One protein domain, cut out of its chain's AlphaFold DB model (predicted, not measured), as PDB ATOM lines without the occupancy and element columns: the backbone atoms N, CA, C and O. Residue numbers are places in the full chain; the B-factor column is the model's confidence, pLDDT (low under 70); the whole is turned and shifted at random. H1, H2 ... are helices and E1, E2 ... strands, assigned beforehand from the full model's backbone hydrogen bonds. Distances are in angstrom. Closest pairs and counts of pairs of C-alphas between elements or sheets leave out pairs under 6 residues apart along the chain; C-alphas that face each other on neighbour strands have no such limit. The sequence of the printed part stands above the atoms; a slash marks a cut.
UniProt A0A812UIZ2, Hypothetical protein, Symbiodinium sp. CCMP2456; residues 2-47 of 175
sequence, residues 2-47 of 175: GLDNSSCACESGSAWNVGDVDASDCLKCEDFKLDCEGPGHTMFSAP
ATOM      1  N   GLY A   2      -8.877 -52.298 -31.417       46.25
ATOM      2  CA  GLY A   2      -8.052 -52.304 -30.215       46.25
ATOM      3  C   GLY A   2      -8.046 -50.911 -29.615       46.25
ATOM      4  O   GLY A   2      -7.764 -49.953 -30.322       46.25
ATOM      5  N   LEU A   3      -8.384 -50.814 -28.335       52.91
ATOM      6  CA  LEU A   3      -7.939 -49.697 -27.515       52.91
ATOM      7  C   LEU A   3      -6.422 -49.824 -27.369       52.91
ATOM      8  O   LEU A   3      -5.931 -50.883 -26.965       52.91
ATOM      9  N   ASP A   4      -5.668 -48.781 -27.691       53.44
ATOM     10  CA  ASP A   4      -4.279 -48.709 -27.280       53.44
ATOM     11  C   ASP A   4      -4.249 -48.582 -25.751       53.44
ATOM     12  O   ASP A   4      -4.826 -47.676 -25.156       53.44
ATOM     13  N   ASN A   5      -3.606 -49.548 -25.092       51.28
ATOM     14  CA  ASN A   5      -3.631 -49.784 -23.641       51.28
ATOM     15  C   ASN A   5      -2.874 -48.704 -22.823       51.28
ATOM     16  O   ASN A   5      -2.261 -48.983 -21.795       51.28
ATOM     17  N   SER A   6      -2.814 -47.477 -23.340       57.25
ATOM     18  CA  SER A   6      -2.044 -46.338 -22.833       57.25
ATOM     19  C   SER A   6      -2.760 -44.993 -23.022       57.25
ATOM     20  O   SER A   6      -2.339 -44.014 -22.406       57.25
ATOM     21  N   SER A   7      -3.844 -44.938 -23.807       58.09
ATOM     22  CA  SER A   7      -4.578 -43.702 -24.091       58.09
ATOM     23  C   SER A   7      -6.079 -43.939 -23.946       58.09
ATOM     24  O   SER A   7      -6.625 -44.901 -24.470       58.09
ATOM     25  N   CYS A   8      -6.791 -43.037 -23.270       70.00
ATOM     26  CA  CYS A   8      -8.260 -43.057 -23.207       70.00
ATOM     27  C   CYS A   8      -8.907 -42.590 -24.533       70.00
ATOM     28  O   CYS A   8      -9.904 -41.870 -24.514       70.00
ATOM     29  N   ALA A   9      -8.295 -42.901 -25.677       76.94
ATOM     30  CA  ALA A   9      -8.635 -42.362 -26.986       76.94
ATOM     31  C   ALA A   9      -8.781 -43.487 -28.017       76.94
ATOM     32  O   ALA A   9      -8.186 -44.546 -27.880       76.94
ATOM     33  N   CYS A  10      -9.582 -43.249 -29.055       83.75
ATOM     34  CA  CYS A  10      -9.643 -44.141 -30.210       83.75
ATOM     35  C   CYS A  10      -8.536 -43.807 -31.219       83.75
ATOM     36  O   CYS A  10      -8.153 -42.640 -31.360       83.75
ATOM     37  N   GLU A  11      -8.088 -44.825 -31.959       84.81
ATOM     38  CA  GLU A  11      -7.222 -44.674 -33.134       84.81
ATOM     39  C   GLU A  11      -7.864 -43.774 -34.208       84.81
ATOM     40  O   GLU A  11      -9.091 -43.652 -34.291       84.81
ATOM     41  N   SER A  12      -7.032 -43.179 -35.073       85.75
ATOM     42  CA  SER A  12      -7.483 -42.387 -36.226       85.75
ATOM     43  C   SER A  12      -8.512 -43.139 -37.080       85.75
ATOM     44  O   SER A  12      -8.428 -44.351 -37.280       85.75
ATOM     45  N   GLY A  13      -9.503 -42.412 -37.597       86.81
ATOM     46  CA  GLY A  13     -10.630 -42.984 -38.341       86.81
ATOM     47  C   GLY A  13     -11.719 -43.618 -37.465       86.81
ATOM     48  O   GLY A  13     -12.761 -44.029 -37.986       86.81
ATOM     49  N   SER A  14     -11.521 -43.664 -36.146       88.88
ATOM     50  CA  SER A  14     -12.529 -44.087 -35.175       88.88
ATOM     51  C   SER A  14     -12.799 -42.980 -34.163       88.88
ATOM     52  O   SER A  14     -11.910 -42.217 -33.795       88.88
ATOM     53  N   ALA A  15     -14.037 -42.903 -33.688       88.38
ATOM     54  CA  ALA A  15     -14.428 -41.966 -32.651       88.38
ATOM     55  C   ALA A  15     -15.071 -42.695 -31.481       88.38
ATOM     56  O   ALA A  15     -15.782 -43.693 -31.633       88.38
ATOM     57  N   TRP A  16     -14.825 -42.147 -30.298       88.19
ATOM     58  CA  TRP A  16     -15.348 -42.682 -29.056       88.19
ATOM     59  C   TRP A  16     -16.849 -42.421 -28.960       88.19
ATOM     60  O   TRP A  16     -17.299 -41.266 -29.010       88.19
ATOM     61  N   ASN A  17     -17.638 -43.484 -28.815       86.75
ATOM     62  CA  ASN A  17     -19.048 -43.353 -28.495       86.75
ATOM     63  C   ASN A  17     -19.207 -43.243 -26.973       86.75
ATOM     64  O   ASN A  17     -19.112 -44.240 -26.260       86.75
ATOM     65  N   VAL A  18     -19.447 -42.025 -26.476       77.56
ATOM     66  CA  VAL A  18     -19.844 -41.773 -25.078       77.56
ATOM     67  C   VAL A  18     -21.287 -42.272 -24.880       77.56
ATOM     68  O   VAL A  18     -22.230 -41.485 -24.836       77.56
ATOM     69  N   GLY A  19     -21.464 -43.592 -24.884       68.75
ATOM     70  CA  GLY A  19     -22.699 -44.272 -24.501       68.75
ATOM     71  C   GLY A  19     -22.735 -44.572 -23.002       68.75
ATOM     72  O   GLY A  19     -21.926 -44.041 -22.238       68.75
ATOM     73  N   ASP A  20     -23.669 -45.432 -22.586       54.09
ATOM     74  CA  ASP A  20     -23.686 -45.970 -21.223       54.09
ATOM     75  C   ASP A  20     -22.337 -46.613 -20.873       54.09
ATOM     76  O   ASP A  20     -21.652 -47.174 -21.729       54.09
ATOM     77  N   VAL A  21     -21.972 -46.505 -19.596       57.88
ATOM     78  CA  VAL A  21     -20.634 -46.749 -19.023       57.88
ATOM     79  C   VAL A  21     -20.066 -48.149 -19.332       57.88
ATOM     80  O   VAL A  21     -18.856 -48.344 -19.261       57.88
ATOM     81  N   ASP A  22     -20.914 -49.093 -19.745       57.19
ATOM     82  CA  ASP A  22     -20.563 -50.484 -20.057       57.19
ATOM     83  C   ASP A  22     -20.449 -50.793 -21.570       57.19
ATOM     84  O   ASP A  22     -20.123 -51.919 -21.942       57.19
ATOM     85  N   ALA A  23     -20.726 -49.825 -22.454       60.47
ATOM     86  CA  ALA A  23     -20.789 -50.010 -23.913       60.47
ATOM     87  C   ALA A  23     -20.007 -48.942 -24.698       60.47
ATOM     88  O   ALA A  23     -20.358 -48.580 -25.827       60.47
ATOM     89  N   SER A  24     -18.968 -48.375 -24.086       68.44
ATOM     90  CA  SER A  24     -18.116 -47.406 -24.758       68.44
ATOM     91  C   SER A  24     -17.183 -48.105 -25.748       68.44
ATOM     92  O   SER A  24     -16.112 -48.587 -25.381       68.44
ATOM     93  N   ASP A  25     -17.608 -48.138 -27.009       85.44
ATOM     94  CA  ASP A  25     -16.847 -48.698 -28.119       85.44
ATOM     95  C   ASP A  25     -16.281 -47.606 -29.036       85.44
ATOM     96  O   ASP A  25     -16.900 -46.560 -29.283       85.44
ATOM     97  N   CYS A  26     -15.105 -47.884 -29.603       86.94
ATOM     98  CA  CYS A  26     -14.556 -47.124 -30.720       86.94
ATOM     99  C   CYS A  26     -15.255 -47.548 -32.012       86.94
ATOM    100  O   CYS A  26     -15.054 -48.655 -32.517       86.94
ATOM    101  N   LEU A  27     -16.069 -46.647 -32.552       89.69
ATOM    102  CA  LEU A  27     -16.823 -46.868 -33.780       89.69
ATOM    103  C   LEU A  27     -16.156 -46.132 -34.945       89.69
ATOM    104  O   LEU A  27     -15.596 -45.050 -34.770       89.69
ATOM    105  N   LYS A  28     -16.234 -46.704 -36.150       91.81
ATOM    106  CA  LYS A  28     -15.650 -46.100 -37.354       91.81
ATOM    107  C   LYS A  28     -16.411 -44.843 -37.755       91.81
ATOM    108  O   LYS A  28     -17.635 -44.863 -37.851       91.81
ATOM    109  N   CYS A  29     -15.696 -43.769 -38.055       91.12
ATOM    110  CA  CYS A  29     -16.320 -42.492 -38.400       91.12
ATOM    111  C   CYS A  29     -17.032 -42.497 -39.763       91.12
ATOM    112  O   CYS A  29     -18.051 -41.822 -39.928       91.12
ATOM    113  N   GLU A  30     -16.572 -43.329 -40.701       92.38
ATOM    114  CA  GLU A  30     -17.147 -43.465 -42.047       92.38
ATOM    115  C   GLU A  30     -18.634 -43.886 -42.034       92.38
ATOM    116  O   GLU A  30     -19.431 -43.423 -42.862       92.38
ATOM    117  N   ASP A  31     -19.035 -44.716 -41.061       91.62
ATOM    118  CA  ASP A  31     -20.416 -45.204 -40.891       91.62
ATOM    119  C   ASP A  31     -21.383 -44.088 -40.448       91.62
ATOM    120  O   ASP A  31     -22.602 -44.127 -40.694       91.62
ATOM    121  N   PHE A  32     -20.820 -43.059 -39.812       92.00
ATOM    122  CA  PHE A  32     -21.523 -41.898 -39.273       92.00
ATOM    123  C   PHE A  32     -21.307 -40.624 -40.098       92.00
ATOM    124  O   PHE A  32     -21.932 -39.604 -39.788       92.00
ATOM    125  N   LYS A  33     -20.503 -40.702 -41.170       94.25
ATOM    126  CA  LYS A  33     -20.139 -39.586 -42.062       94.25
ATOM    127  C   LYS A  33     -19.467 -38.440 -41.317       94.25
ATOM    128  O   LYS A  33     -19.814 -37.267 -41.478       94.25
ATOM    129  N   LEU A  34     -18.533 -38.817 -40.452       91.62
ATOM    130  CA  LEU A  34     -17.717 -37.921 -39.649       91.62
ATOM    131  C   LEU A  34     -16.274 -37.964 -40.139       91.62
ATOM    132  O   LEU A  34     -15.770 -39.015 -40.526       91.62
ATOM    133  N   ASP A  35     -15.618 -36.818 -40.082       91.12
ATOM    134  CA  ASP A  35     -14.210 -36.660 -40.387       91.12
ATOM    135  C   ASP A  35     -13.393 -36.808 -39.093       91.12
ATOM    136  O   ASP A  35     -13.554 -36.047 -38.135       91.12
ATOM    137  N   CYS A  36     -12.562 -37.848 -39.046       88.56
ATOM    138  CA  CYS A  36     -11.779 -38.249 -37.876       88.56
ATOM    139  C   CYS A  36     -10.315 -38.503 -38.256       88.56
ATOM    140  O   CYS A  36      -9.756 -39.550 -37.919       88.56
ATOM    141  N   GLU A  37      -9.690 -37.569 -38.978       85.44
ATOM    142  CA  GLU A  37      -8.254 -37.639 -39.294       85.44
ATOM    143  C   GLU A  37      -7.368 -37.728 -38.028       85.44
ATOM    144  O   GLU A  37      -6.321 -38.381 -38.047       85.44
ATOM    145  N   GLY A  38      -7.799 -37.139 -36.903       78.75
ATOM    146  CA  GLY A  38      -7.078 -37.159 -35.625       78.75
ATOM    147  C   GLY A  38      -7.593 -38.190 -34.602       78.75
ATOM    148  O   GLY A  38      -8.776 -38.536 -34.612       78.75
ATOM    149  N   PRO A  39      -6.739 -38.662 -33.675       78.81
ATOM    150  CA  PRO A  39      -7.182 -39.451 -32.528       78.81
ATOM    151  C   PRO A  39      -7.915 -38.582 -31.492       78.81
ATOM    152  O   PRO A  39      -7.758 -37.361 -31.441       78.81
ATOM    153  N   GLY A  40      -8.694 -39.222 -30.616       82.06
ATOM    154  CA  GLY A  40      -9.321 -38.556 -29.462       82.06
ATOM    155  C   GLY A  40     -10.617 -37.790 -29.755       82.06
ATOM    156  O   GLY A  40     -11.151 -37.122 -28.867       82.06
ATOM    157  N   HIS A  41     -11.167 -37.897 -30.965       85.56
ATOM    158  CA  HIS A  41     -12.509 -37.394 -31.241       85.56
ATOM    159  C   HIS A  41     -13.587 -38.306 -30.641       85.56
ATOM    160  O   HIS A  41     -13.462 -39.531 -30.594       85.56
ATOM    161  N   THR A  42     -14.690 -37.695 -30.210       88.75
ATOM    162  CA  THR A  42     -15.909 -38.421 -29.832       88.75
ATOM    163  C   THR A  42     -16.916 -38.326 -30.967       88.75
ATOM    164  O   THR A  42     -16.904 -37.354 -31.725       88.75
ATOM    165  N   MET A  43     -17.856 -39.267 -31.047       88.56
ATOM    166  CA  MET A  43     -18.962 -39.204 -32.016       88.56
ATOM    167  C   MET A  43     -19.737 -37.878 -31.925       88.56
ATOM    168  O   MET A  43     -20.279 -37.375 -32.906       88.56
ATOM    169  N   PHE A  44     -19.734 -37.245 -30.754       88.25
ATOM    170  CA  PHE A  44     -20.427 -35.994 -30.470       88.25
ATOM    171  C   PHE A  44     -19.603 -34.751 -30.829       88.25
ATOM    172  O   PHE A  44     -20.201 -33.710 -31.091       88.25
ATOM    173  N   SER A  45     -18.274 -34.845 -30.897       87.38
ATOM    174  CA  SER A  45     -17.378 -33.711 -31.174       87.38
ATOM    175  C   SER A  45     -16.705 -33.756 -32.545       87.38
ATOM    176  O   SER A  45     -16.250 -32.715 -33.011       87.38
ATOM    177  N   ALA A  46     -16.640 -34.923 -33.193       89.25
ATOM    178  CA  ALA A  46     -15.992 -35.071 -34.490       89.25
ATOM    179  C   ALA A  46     -16.682 -34.212 -35.569       89.25
ATOM    180  O   ALA A  46     -17.913 -34.231 -35.682       89.25
ATOM    181  N   PRO A  47     -15.942 -33.458 -36.383       89.88
ATOM    182  CA  PRO A  47     -16.546 -32.704 -37.472       89.88
ATOM    183  C   PRO A  47     -17.244 -33.630 -38.487       89.88
ATOM    184  O   PRO A  47     -16.839 -34.776 -38.656       89.88
TER     185      PRO A  47
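Overview. This is residues 2 to 47 of the 175 residues of the protein "Hypothetical protein" of Symbiodinium sp. CCMP2456 (UniProt A0A812UIZ2). This model has little regular structure: a short hairpin of E1 and E2 sits among loops, with the single-turn helix H1 at the end of E2 and residues 41 to 43 folding back beside E1. The printed part has 46 residues, with E1, E2, H1 in chain order and 10 residues in named elements. The class is mixed, the two-strand sheet antiparallel, and the whole compact and rounded: radius of gyration of the C-alphas 9.7 A, spans 24 by 22 by 15 A.

Arrangement. Look first at E1, residues 14 to 16, and E2, residues 26 to 28, an antiparallel hairpin at 140 degrees; N 15 and O 27 are 2.9 A apart, within hydrogen-bond range. A tight link leads to H1, residues 29 to 32, too short for any O i to N i+4 pair; its one O i to N i+3 pair is within range.

Along the chain. Find C-alpha 14 at (-12.529, -44.087, -35.175); E1 runs 6.9 A, E2 6.8 A. H1 runs 5.3 A to C-alpha 32 at (-21.523, -41.898, -39.273).

Size, cuts and confidence. The farthest C-alphas, Ser 6 and Lys 33, are 27.3 A apart. The printed part has no cut and no long link; residues 2 to 7 and 19 to 24 have pLDDT under 70.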